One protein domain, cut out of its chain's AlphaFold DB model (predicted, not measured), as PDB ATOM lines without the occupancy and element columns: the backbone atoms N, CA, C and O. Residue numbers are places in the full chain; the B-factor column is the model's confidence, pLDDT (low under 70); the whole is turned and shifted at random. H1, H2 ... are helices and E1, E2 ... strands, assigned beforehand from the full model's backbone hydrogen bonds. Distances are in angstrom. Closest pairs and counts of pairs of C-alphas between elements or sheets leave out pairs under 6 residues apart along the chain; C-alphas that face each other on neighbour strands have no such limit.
ATOM      1  N   GLY A   8      84.479   6.105  16.017       47.16
ATOM      2  CA  GLY A   8      85.765   6.096  16.721       47.16
ATOM      3  C   GLY A   8      85.679   6.221  18.253       47.16
ATOM      4  O   GLY A   8      84.655   6.659  18.792       47.16
ATOM      5  N   PRO A   9      86.763   5.868  18.982       52.19
ATOM      6  CA  PRO A   9      86.867   5.985  20.447       52.19
ATOM      7  C   PRO A   9      86.751   7.432  20.955       52.19
ATOM      8  O   PRO A   9      86.498   7.657  22.139       52.19
ATOM      9  N   ASP A  10      86.858   8.405  20.053       58.97
ATOM     10  CA  ASP A  10      86.820   9.848  20.308       58.97
ATOM     11  C   ASP A  10      85.456  10.356  20.797       58.97
ATOM     12  O   ASP A  10      85.301  11.527  21.139       58.97
ATOM     13  N   LYS A  11      84.452   9.476  20.837       75.31
ATOM     14  CA  LYS A  11      83.075   9.790  21.234       75.31
ATOM     15  C   LYS A  11      82.701   9.263  22.618       75.31
ATOM     16  O   LYS A  11      81.556   9.419  23.042       75.31
ATOM     17  N   LEU A  12      83.654   8.663  23.331       89.56
ATOM     18  CA  LEU A  12      83.428   8.029  24.624       89.56
ATOM     19  C   LEU A  12      84.371   8.590  25.691       89.56
ATOM     20  O   LEU A  12      85.590   8.472  25.591       89.56
ATOM     21  N   VAL A  13      83.811   9.121  26.775       91.81
ATOM     22  CA  VAL A  13      84.591   9.474  27.970       91.81
ATOM     23  C   VAL A  13      84.444   8.375  29.015       91.81
ATOM     24  O   VAL A  13      83.334   8.013  29.409       91.81
ATOM     25  N   LYS A  14      85.580   7.860  29.494       93.50
ATOM     26  CA  LYS A  14      85.655   6.897  30.601       93.50
ATOM     27  C   LYS A  14      85.877   7.644  31.911       93.50
ATOM     28  O   LYS A  14      86.880   8.339  32.059       93.50
ATOM     29  N   ILE A  15      84.971   7.480  32.869       94.50
ATOM     30  CA  ILE A  15      85.052   8.132  34.181       94.50
ATOM     31  C   ILE A  15      85.252   7.052  35.238       94.50
ATOM     32  O   ILE A  15      84.315   6.334  35.581       94.50
ATOM     33  N   THR A  16      86.474   6.925  35.757       93.62
ATOM     34  CA  THR A  16      86.789   5.956  36.812       93.62
ATOM     35  C   THR A  16      86.632   6.592  38.190       93.62
ATOM     36  O   THR A  16      87.285   7.580  38.517       93.62
ATOM     37  N   HIS A  17      85.782   5.992  39.013       92.31
ATOM     38  CA  HIS A  17      85.521   6.388  40.387       92.31
ATOM     39  C   HIS A  17      86.127   5.376  41.362       92.31
ATOM     40  O   HIS A  17      85.946   4.165  41.204       92.31
ATOM     41  N   ARG A  18      86.819   5.874  42.391       90.44
ATOM     42  CA  ARG A  18      87.365   5.075  43.491       90.44
ATOM     43  C   ARG A  18      86.675   5.468  44.790       90.44
ATOM     44  O   ARG A  18      86.839   6.584  45.264       90.44
ATOM     45  N   GLU A  19      85.935   4.536  45.371       87.81
ATOM     46  CA  GLU A  19      85.263   4.729  46.653       87.81
ATOM     47  C   GLU A  19      86.208   4.458  47.825       87.81
ATOM     48  O   GLU A  19      86.908   3.443  47.853       87.81
ATOM     49  N   SER A  20      86.163   5.324  48.837       82.94
ATOM     50  CA  SER A  20      87.021   5.300  50.032       82.94
ATOM     51  C   SER A  20      86.682   4.202  51.057       82.94
ATOM     52  O   SER A  20      87.025   4.325  52.231       82.94
ATOM     53  N   ARG A  21      85.985   3.136  50.648       81.25
ATOM     54  CA  ARG A  21      85.635   1.997  51.515       81.25
ATOM     55  C   ARG A  21      86.811   1.018  51.662       81.25
ATOM     56  O   ARG A  21      87.781   1.119  50.921       81.25
ATOM     57  N   ASN A  22      86.753   0.089  52.620       74.19
ATOM     58  CA  ASN A  22      87.807  -0.912  52.840       74.19
ATOM     59  C   ASN A  22      87.273  -2.342  52.590       74.19
ATOM     60  O   ASN A  22      86.429  -2.787  53.370       74.19
ATOM     61  N   PRO A  23      87.731  -3.065  51.546       75.50
ATOM     62  CA  PRO A  23      88.698  -2.631  50.531       75.50
ATOM     63  C   PRO A  23      88.100  -1.601  49.544       75.50
ATOM     64  O   PRO A  23      86.883  -1.613  49.324       75.50
ATOM     65  N   PRO A  24      88.921  -0.723  48.928       83.31
ATOM     66  CA  PRO A  24      88.434   0.286  47.988       83.31
ATOM     67  C   PRO A  24      87.750  -0.365  46.794       83.31
ATOM     68  O   PRO A  24      88.312  -1.270  46.178       83.31
ATOM     69  N   ALA A  25      86.571   0.128  46.425       88.44
ATOM     70  CA  ALA A  25      85.947  -0.277  45.176       88.44
ATOM     71  C   ALA A  25      86.269   0.716  44.073       88.44
ATOM     72  O   ALA A  25      86.192   1.928  44.265       88.44
ATOM     73  N   VAL A  26      86.613   0.175  42.913       92.75
ATOM     74  CA  VAL A  26      86.831   0.940  41.694       92.75
ATOM     75  C   VAL A  26      85.704   0.597  40.732       92.75
ATOM     76  O   VAL A  26      85.316  -0.564  40.620       92.75
ATOM     77  N   SER A  27      85.160   1.603  40.065       94.06
ATOM     78  CA  SER A  27      84.153   1.432  39.021       94.06
ATOM     79  C   SER A  27      84.385   2.433  37.902       94.06
ATOM     80  O   SER A  27      84.965   3.492  38.134       94.06
ATOM     81  N   THR A  28      83.936   2.111  36.698       95.50
ATOM     82  CA  THR A  28      84.043   2.976  35.526       95.50
ATOM     83  C   THR A  28      82.663   3.198  34.925       95.50
ATOM     84  O   THR A  28      81.900   2.251  34.740       95.50
ATOM     85  N   MET A  29      82.357   4.461  34.645       96.00
ATOM     86  CA  MET A  29      81.177   4.907  33.908       96.00
ATOM     87  C   MET A  29      81.592   5.326  32.500       96.00
ATOM     88  O   MET A  29      82.739   5.729  32.277       96.00
ATOM     89  N   PHE A  30      80.643   5.283  31.573       95.56
ATOM     90  CA  PHE A  30      80.863   5.634  30.177       95.56
ATOM     91  C   PHE A  30      79.911   6.754  29.778       95.56
ATOM     92  O   PHE A  30      78.699   6.620  29.926       95.56
ATOM     93  N   TYR A  31      80.456   7.867  29.300       93.81
ATOM     94  CA  TYR A  31      79.677   9.005  28.826       93.81
ATOM     95  C   TYR A  31      79.794   9.106  27.307       93.81
ATOM     96  O   TYR A  31      80.900   9.247  26.781       93.81
ATOM     97  N   ASP A  32      78.656   9.025  26.622       92.12
ATOM     98  CA  ASP A  32      78.559   9.199  25.175       92.12
ATOM     99  C   ASP A  32      78.504  10.698  24.855       92.12
ATOM    100  O   ASP A  32      77.585  11.411  25.273       92.12
ATOM    101  N   LEU A  33      79.500  11.183  24.113       89.38
ATOM    102  CA  LEU A  33      79.617  12.591  23.739       89.38
ATOM    103  C   LEU A  33      78.566  13.034  22.711       89.38
ATOM    104  O   LEU A  33      78.169  14.202  22.730       89.38
ATOM    105  N   ASN A  34      78.074  12.134  21.857       85.31
ATOM    106  CA  ASN A  34      77.000  12.447  20.913       85.31
ATOM    107  C   ASN A  34      75.666  12.566  21.644       85.31
ATOM    108  O   ASN A  34      74.952  13.559  21.498       85.31
ATOM    109  N   ALA A  35      75.337  11.546  22.442       89.31
ATOM    110  CA  ALA A  35      74.077  11.491  23.177       89.31
ATOM    111  C   ALA A  35      74.066  12.443  24.382       89.31
ATOM    112  O   ALA A  35      73.009  12.685  24.965       89.31
ATOM    113  N   LYS A  36      75.237  12.961  24.775       91.50
ATOM    114  CA  LYS A  36      75.444  13.822  25.947       91.50
ATOM    115  C   LYS A  36      74.860  13.214  27.220       91.50
ATOM    116  O   LYS A  36      74.266  13.909  28.049       91.50
ATOM    117  N   SER A  37      75.019  11.905  27.383       93.25
ATOM    118  CA  SER A  37      74.450  11.165  28.505       93.25
ATOM    119  C   SER A  37      75.347  10.013  28.948       93.25
ATOM    120  O   SER A  37      76.202   9.532  28.204       93.25
ATOM    121  N   LEU A  38      75.160   9.588  30.202       94.56
ATOM    122  CA  LEU A  38      75.778   8.369  30.716       94.56
ATOM    123  C   LEU A  38      75.106   7.153  30.077       94.56
ATOM    124  O   LEU A  38      73.879   7.038  30.092       94.56
ATOM    125  N   ILE A  39      75.919   6.234  29.565       95.00
ATOM    126  CA  ILE A  39      75.450   4.949  29.059       95.00
ATOM    127  C   ILE A  39      75.065   4.083  30.257       95.00
ATOM    128  O   ILE A  39      75.887   3.795  31.128       95.00
ATOM    129  N   LYS A  40      73.806   3.645  30.277       95.38
ATOM    130  CA  LYS A  40      73.318   2.639  31.221       95.38
ATOM    131  C   LYS A  40      73.543   1.237  30.669       95.38
ATOM    132  O   LYS A  40      73.356   0.994  29.479       95.38
ATOM    133  N   ILE A  41      73.920   0.334  31.561       94.12
ATOM    134  CA  ILE A  41      74.147  -1.087  31.335       94.12
ATOM    135  C   ILE A  41      73.217  -1.835  32.296       94.12
ATOM    136  O   ILE A  41      73.517  -2.014  33.481       94.12
ATOM    137  N   GLY A  42      72.046  -2.220  31.787       90.06
ATOM    138  CA  GLY A  42      70.926  -2.674  32.609       90.06
ATOM    139  C   GLY A  42      70.502  -1.592  33.605       90.06
ATOM    140  O   GLY A  42      70.315  -0.432  33.235       90.06
ATOM    141  N   ASP A  43      70.411  -1.962  34.882       88.94
ATOM    142  CA  ASP A  43      70.032  -1.046  35.968       88.94
ATOM    143  C   ASP A  43      71.208  -0.219  36.525       88.94
ATOM    144  O   ASP A  43      71.020   0.607  37.418       88.94
ATOM    145  N   SER A  44      72.428  -0.432  36.018       91.19
ATOM    146  CA  SER A  44      73.654   0.229  36.481       91.19
ATOM    147  C   SER A  44      74.189   1.207  35.434       91.19
ATOM    148  O   SER A  44      74.080   0.977  34.237       91.19
ATOM    149  N   ASP A  45      74.835   2.286  35.865       90.69
ATOM    150  CA  ASP A  45      75.650   3.176  35.022       90.69
ATOM    151  C   ASP A  45      77.158   2.866  35.127       90.69
ATOM    152  O   ASP A  45      77.999   3.564  34.559       90.69
ATOM    153  N   ARG A  46      77.509   1.817  35.881       92.69
ATOM    154  CA  ARG A  46      78.879   1.472  36.270       92.69
ATOM    155  C   ARG A  46      79.227   0.032  35.939       92.69
ATOM    156  O   ARG A  46      78.462  -0.891  36.224       92.69
ATOM    157  N   VAL A  47      80.457  -0.147  35.468       94.56
ATOM    158  CA  VAL A  47      81.151  -1.435  35.385       94.56
ATOM    159  C   VAL A  47      82.245  -1.489  36.450       94.56
ATOM    160  O   VAL A  47      82.867  -0.480  36.773       94.56
ATOM    161  N   SER A  48      82.474  -2.670  37.022       93.12
ATOM    162  CA  SER A  48      83.521  -2.900  38.025       93.12
ATOM    163  C   SER A  48      84.926  -2.629  37.473       93.12
ATOM    164  O   SER A  48      85.250  -3.024  36.355       93.12
ATOM    165  N   GLY A  49      85.785  -2.022  38.288       91.50
ATOM    166  CA  GLY A  49      87.196  -1.778  38.002       91.50
ATOM    167  C   GLY A  49      87.506  -0.491  37.245       91.50
ATOM    168  O   GLY A  49      86.630   0.266  36.827       91.50
ATOM    169  N   GLY A  50      88.804  -0.236  37.116       90.00
ATOM    170  CA  GLY A  50      89.400   0.872  36.379       90.00
ATOM    171  C   GLY A  50      90.419   0.369  35.360       90.00
ATOM    172  O   GLY A  50      90.692  -0.829  35.272       90.00
ATOM    173  N   GLY A  51      90.967   1.291  34.567       87.75
ATOM    174  CA  GLY A  51      91.905   0.935  33.494       87.75
ATOM    175  C   GLY A  51      91.267   0.084  32.391       87.75
ATOM    176  O   GLY A  51      91.970  -0.650  31.708       87.75
ATOM    177  N   LEU A  52      89.939   0.153  32.247       92.88
ATOM    178  CA  LEU A  52      89.212  -0.600  31.231       92.88
ATOM    179  C   LEU A  52      89.503  -0.021  29.842       92.88
ATOM    180  O   LEU A  52      89.487   1.205  29.636       92.88
ATOM    181  N   SER A  53      89.717  -0.904  28.877       92.25
ATOM    182  CA  SER A  53      89.632  -0.561  27.460       92.25
ATOM    183  C   SER A  53      88.161  -0.530  27.064       92.25
ATOM    184  O   SER A  53      87.359  -1.309  27.571       92.25
ATOM    185  N   ALA A  54      87.770   0.414  26.213       92.69
ATOM    186  CA  ALA A  54      86.398   0.495  25.732       92.69
ATOM    187  C   ALA A  54      86.345   1.218  24.391       92.69
ATOM    188  O   ALA A  54      87.175   2.091  24.135       92.69
ATOM    189  N   ALA A  55      85.354   0.863  23.583       90.00
ATOM    190  CA  ALA A  55      85.053   1.505  22.314       90.00
ATOM    191  C   ALA A  55      83.535   1.584  22.135       90.00
ATOM    192  O   ALA A  55      82.811   0.682  22.557       90.00
ATOM    193  N   LEU A  56      83.063   2.663  21.515       87.75
ATOM    194  CA  LEU A  56      81.670   2.837  21.117       87.75
ATOM    195  C   LEU A  56      81.625   2.863  19.588       87.75
ATOM    196  O   LEU A  56      82.234   3.739  18.981       87.75
ATOM    197  N   SER A  57      80.937   1.899  18.981       83.12
ATOM    198  CA  SER A  57      80.833   1.752  17.523       83.12
ATOM    199  C   SER A  57      79.447   1.230  17.169       83.12
ATOM    200  O   SER A  57      78.974   0.313  17.832       83.12
ATOM    201  N   ASP A  58      78.782   1.830  16.176       80.69
ATOM    202  CA  ASP A  58      77.426   1.460  15.715       80.69
ATOM    203  C   ASP A  58      76.421   1.120  16.844       80.69
ATOM    204  O   ASP A  58      75.753   0.085  16.874       80.69
ATOM    205  N   GLY A  59      76.327   1.997  17.848       87.31
ATOM    206  CA  GLY A  59      75.390   1.803  18.959       87.31
ATOM    207  C   GLY A  59      75.717   0.603  19.856       87.31
ATOM    208  O   GLY A  59      74.841   0.134  20.588       87.31
ATOM    209  N   LYS A  60      76.961   0.119  19.834       92.06
ATOM    210  CA  LYS A  60      77.472  -0.927  20.717       92.06
ATOM    211  C   LYS A  60      78.665  -0.428  21.515       92.06
ATOM    212  O   LYS A  60      79.621   0.121  20.970       92.06
ATOM    213  N   LEU A  61      78.598  -0.628  22.825       94.25
ATOM    214  CA  LEU A  61      79.676  -0.343  23.759       94.25
ATOM    215  C   LEU A  61      80.438  -1.639  24.033       94.25
ATOM    216  O   LEU A  61      79.960  -2.512  24.759       94.25
ATOM    217  N   PHE A  62      81.643  -1.742  23.488       95.12
ATOM    218  CA  PHE A  62      82.607  -2.751  23.899       95.12
ATOM    219  C   PHE A  62      83.323  -2.291  25.165       95.12
ATOM    220  O   PHE A  62      83.829  -1.170  25.226       95.12
ATOM    221  N   VAL A  63      83.388  -3.171  26.162       95.94
ATOM    222  CA  VAL A  63      84.146  -2.970  27.398       95.94
ATOM    223  C   VAL A  63      85.063  -4.158  27.607       95.94
ATOM    224  O   VAL A  63      84.630  -5.309  27.570       95.94
ATOM    225  N   ASP A  64      86.320  -3.866  27.900       95.38
ATOM    226  CA  ASP A  64      87.347  -4.850  28.166       95.38
ATOM    227  C   ASP A  64      88.078  -4.564  29.485       95.38
ATOM    228  O   ASP A  64      88.794  -3.572  29.642       95.38
ATOM    229  N   GLY A  65      87.881  -5.475  30.437       95.12
ATOM    230  CA  GLY A  65      88.551  -5.527  31.729       95.12
ATOM    231  C   GLY A  65      89.416  -6.772  31.923       95.12
ATOM    232  O   GLY A  65      89.891  -6.983  33.041       95.12
ATOM    233  N   HIS A  66      89.662  -7.592  30.888       93.38
ATOM    234  CA  HIS A  66      90.326  -8.895  31.060       93.38
ATOM    235  C   HIS A  66      91.733  -8.761  31.666       93.38
ATOM    236  O   HIS A  66      92.126  -9.576  32.509       93.38
ATOM    237  N   ASN A  67      92.432  -7.675  31.316       88.62
ATOM    238  CA  ASN A  67      93.760  -7.317  31.820       88.62
ATOM    239  C   ASN A  67      93.744  -6.271  32.947       88.62
ATOM    240  O   ASN A  67      94.802  -5.865  33.416       88.62
ATOM    241  N   SER A  68      92.573  -5.838  33.426       90.25
ATOM    242  CA  SER A  68      92.499  -4.887  34.541       90.25
ATOM    243  C   SER A  68      92.882  -5.564  35.860       90.25
ATOM    244  O   SER A  68      92.372  -6.633  36.196       90.25
ATOM    245  N   GLU A  69      93.743  -4.941  36.657       86.88
ATOM    246  CA  GLU A  69      94.165  -5.488  37.957       86.88
ATOM    247  C   GLU A  69      93.063  -5.435  39.024       86.88
ATOM    248  O   GLU A  69      93.099  -6.176  40.002       86.88
ATOM    249  N   ASN A  70      92.065  -4.567  38.846       87.06
ATOM    250  CA  ASN A  70      91.076  -4.240  39.874       87.06
ATOM    251  C   ASN A  70      89.623  -4.346  39.383       87.06
ATOM    252  O   ASN A  70      88.717  -3.818  40.024       87.06
ATOM    253  N   SER A  71      89.399  -5.035  38.261       89.88
ATOM    254  CA  SER A  71      88.070  -5.297  37.711       89.88
ATOM    255  C   SER A  71      87.612  -6.732  37.946       89.88
ATOM    256  O   SER A  71      88.329  -7.690  37.656       89.88
ATOM    257  N   SER A  72      86.368  -6.891  38.396       89.62
ATOM    258  CA  SER A  72      85.672  -8.187  38.350       89.62
ATOM    259  C   SER A  72      85.008  -8.460  36.993       89.62
ATOM    260  O   SER A  72      84.422  -9.524  36.800       89.62
ATOM    261  N   PHE A  73      85.072  -7.508  36.062       92.88
ATOM    262  CA  PHE A  73      84.543  -7.628  34.711       92.88
ATOM    263  C   PHE A  73      85.565  -8.337  33.812       92.88
ATOM    264  O   PHE A  73      86.762  -8.069  33.900       92.88
ATOM    265  N   GLY A  74      85.104  -9.274  32.979       95.06
ATOM    266  CA  GLY A  74      85.934  -9.882  31.939       95.06
ATOM    267  C   GLY A  74      85.944  -8.974  30.722       95.06
ATOM    268  O   GLY A  74      86.737  -8.044  30.645       95.06
ATOM    269  N   PHE A  75      85.025  -9.208  29.799       96.19
ATOM    270  CA  PHE A  75      84.765  -8.311  28.678       96.19
ATOM    271  C   PHE A  75      83.344  -8.535  28.165       96.19
ATOM    272  O   PHE A  75      82.721  -9.563  28.448       96.19
ATOM    273  N   GLY A  76      82.819  -7.587  27.402       96.00
ATOM    274  CA  GLY A  76      81.504  -7.725  26.800       96.00
ATOM    275  C   GLY A  76      81.184  -6.622  25.809       96.00
ATOM    276  O   GLY A  76      81.875  -5.605  25.749       96.00
ATOM    277  N   VAL A  77      80.114  -6.835  25.051       96.38
ATOM    278  CA  VAL A  77      79.549  -5.862  24.117       96.38
ATOM    279  C   VAL A  77      78.100  -5.607  24.487       96.38
ATOM    280  O   VAL A  77      77.248  -6.486  24.369       96.38
ATOM    281  N   TRP A  78      77.846  -4.404  24.990       96.25
ATOM    282  CA  TRP A  78      76.521  -3.927  25.346       96.25
ATOM    283  C   TRP A  78      75.888  -3.243  24.142       96.25
ATOM    284  O   TRP A  78      76.448  -2.290  23.599       96.25
ATOM    285  N   ASN A  79      74.714  -3.703  23.737       94.75
ATOM    286  CA  ASN A  79      73.966  -3.123  22.638       94.75
ATOM    287  C   ASN A  79      73.011  -2.055  23.178       94.75
ATOM    288  O   ASN A  79      72.062  -2.350  23.907       94.75
ATOM    289  N   LEU A  80      73.262  -0.792  22.821       92.50
ATOM    290  CA  LEU A  80      72.495   0.344  23.330       92.50
ATOM    291  C   LEU A  80      71.065   0.362  22.772       92.50
ATOM    292  O   LEU A  80      70.182   0.938  23.404       92.50
ATOM    293  N   ARG A  81      70.817  -0.261  21.611       91.38
ATOM    294  CA  ARG A  81      69.482  -0.320  21.000       91.38
ATOM    295  C   ARG A  81      68.613  -1.384  21.668       91.38
ATOM    296  O   ARG A  81      67.492  -1.083  22.064       91.38
ATOM    297  N   SER A  82      69.126  -2.606  21.811       94.62
ATOM    298  CA  SER A  82      68.382  -3.710  22.438       94.62
ATOM    299  C   SER A  82      68.412  -3.678  23.966       94.62
ATOM    300  O   SER A  82      67.595  -4.349  24.591       94.62
ATOM    301  N   GLN A  83      69.321  -2.898  24.568       94.31
ATOM    302  CA  GLN A  83      69.567  -2.874  26.014       94.31
ATOM    303  C   GLN A  83      69.895  -4.277  26.552       94.31
ATOM    304  O   GLN A  83      69.387  -4.706  27.590       94.31
ATOM    305  N   GLN A  84      70.731  -5.011  25.816       95.44
ATOM    306  CA  GLN A  84      71.189  -6.353  26.168       95.44
ATOM    307  C   GLN A  84      72.680  -6.521  25.869       95.44
ATOM    308  O   GLN A  84      73.274  -5.781  25.084       95.44
ATOM    309  N   TRP A  85      73.296  -7.512  26.510       95.38
ATOM    310  CA  TRP A  85      74.640  -7.951  26.155       95.38
ATOM    311  C   TRP A  85      74.570  -8.842  24.917       95.38
ATOM    312  O   TRP A  85      74.034  -9.945  24.998       95.38
ATOM    313  N   ASP A  86      75.162  -8.393  23.811       95.62
ATOM    314  CA  ASP A  86      75.388  -9.241  22.632       95.62
ATOM    315  C   ASP A  86      76.450 -10.311  22.943       95.62
ATOM    316  O   ASP A  86      76.424 -11.412  22.404       95.62
ATOM    317  N   LEU A  87      77.375  -9.995  23.853       95.31
ATOM    318  CA  LEU A  87      78.332 -10.928  24.438       95.31
ATOM    319  C   LEU A  87      78.712 -10.451  25.837       95.31
ATOM    320  O   LEU A  87      78.993  -9.271  26.037       95.31
ATOM    321  N   LEU A  88      78.790 -11.372  26.795       95.31
ATOM    322  CA  LEU A  88      79.339 -11.103  28.120       95.31
ATOM    323  C   LEU A  88      80.168 -12.297  28.588       95.31
ATOM    324  O   LEU A  88      79.679 -13.428  28.632       95.31
ATOM    325  N   LYS A  89      81.423 -12.046  28.957       94.94
ATOM    326  CA  LYS A  89      82.309 -13.022  29.593       94.94
ATOM    327  C   LYS A  89      82.701 -12.534  30.975       94.94
ATOM    328  O   LYS A  89      83.143 -11.396  31.154       94.94
ATOM    329  N   SER A  90      82.551 -13.418  31.960       93.44
ATOM    330  CA  SER A  90      83.042 -13.156  33.309       93.44
ATOM    331  C   SER A  90      84.569 -13.059  33.313       93.44
ATOM    332  O   SER A  90      85.244 -13.493  32.372       93.44
ATOM    333  N   ARG A  91      85.143 -12.511  34.390       92.38
ATOM    334  CA  ARG A  91      86.602 -12.468  34.534       92.38
ATOM    335  C   ARG A  91      87.223 -13.866  34.520       92.38
ATOM    336  O   ARG A  91      88.295 -14.047  33.947       92.38
ATOM    337  N   ASP A  92      86.545 -14.843  35.113       92.69
ATOM    338  CA  ASP A  92      87.018 -16.226  35.152       92.69
ATOM    339  C   ASP A  92      86.946 -16.894  33.778       92.69
ATOM    340  O   ASP A  92      87.874 -17.607  33.399       92.69
ATOM    341  N   ASP A  93      85.899 -16.623  32.996       93.12
ATOM    342  CA  ASP A  93      85.806 -17.129  31.622       93.12
ATOM    343  C   ASP A  93      86.890 -16.517  30.736       93.12
ATOM    344  O   ASP A  93      87.583 -17.244  30.028       93.12
ATOM    345  N   ALA A  94      87.108 -15.201  30.837       92.25
ATOM    346  CA  ALA A  94      88.160 -14.515  30.090       92.25
ATOM    347  C   ALA A  94      89.555 -15.092  30.398       92.25
ATOM    348  O   ALA A  94      90.348 -15.314  29.484       92.25
ATOM    349  N   LYS A  95      89.838 -15.415  31.671       90.38
ATOM    350  CA  LYS A  95      91.089 -16.081  32.072       90.38
ATOM    351  C   LYS A  95      91.229 -17.478  31.466       90.38
ATOM    352  O   LYS A  95      92.302 -17.813  30.974       90.38
ATOM    353  N   LYS A  96      90.162 -18.285  31.460       92.31
ATOM    354  CA  LYS A  96      90.175 -19.636  30.860       92.31
ATOM    355  C   LYS A  96      90.432 -19.601  29.355       92.31
ATOM    356  O   LYS A  96      91.063 -20.507  28.824       92.31
TER     357      LYS A  96
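AT A GLANCE: This is residues 8 to 96 of the 178 residues of an uncharacterized protein of Mycobacterium intracellulare (UniProt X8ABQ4). Two antiparallel sheets stand partly face to face as a sandwich, a four-stranded one, E4 to E7, and a three-stranded one, E1 to E3, their strands at 28 degrees. The short helix H1 ends the printed part, standing up from the E6 and E7 side of the larger sheet. The printed part has 89 residues, with seven named strands followed by one named helix; the sheet orders are E4 - E5 - E6 - E7 and E1 - E2 - E3, and the class is mostly strand. The whole is compact, with a radius of gyration of the C-alphas of 12.6 A and spans of 35 by 31 by 24 A.

HOW THE PARTS SIT: Begin at the inner hairpin of the larger sheet, E5, residues 60 to 64, and E6, residues 73 to 79, antiparallel at 175 degrees; look for N 61 and O 78, 2.8 A apart. On one side of it E4, residues 53 to 57, is an edge strand, with N 62 of E5 and O 55 of E4 at 2.8 A. At the other edge is E7, residues 84 to 90, with N 89 and O 75 of E6 at 2.8 A. These four strands form a meander, each strand the antiparallel neighbour of the one before. H1, residues 91 to 96, is on this sheet at a height over the sheet of 6.4 A, and the C-alphas of Gly 74 and Arg 91, the closest of E6 and H1, are 3.7 A apart. In H1 every O i to N i+4 pair is within hydrogen-bond range. Turn to the second meander: E1, residues 12 to 19, pairs with E2, residues 25 to 32, with N 17 and O 27 at 2.8 A. E2 in turn pairs with E3, residues 46 to 48, with N 28 and O 47 at 2.8 A. Between the sheets, the closest C-alphas of E3 and E6 are those of Ser 48 and Phe 73, 5.9 A apart. E7 is apart from E1, E2 and E3.

IN THESE COORDINATES: Find C-alpha 12 at (83.428, 8.029, 24.624); from there E1 runs 22.4 A to residue 19. E2 returns over 23.3 A, and E3 spans 6.6 A. E4 starts at C-alpha 53, (89.632, -0.561, 27.460), and spans 13.5 A; E5 spans 13.0 A, E6 16.7 A and E7 15.4 A. H1 spans 8.8 A and ends at C-alpha 96, (90.175, -19.636, 30.860).

THE WHOLE: The two C-alphas farthest apart, those of Asn 22 and Asp 58, are 38.6 A apart. The printed part has no cut. The link from E2 to E3, residues 33 to 45, is long; in it residues 37 to 38 pair antiparallel with residues 31 to 32 of E2. The mean pLDDT of the printed part is 90.0, and residues 8 to 10 are under 70.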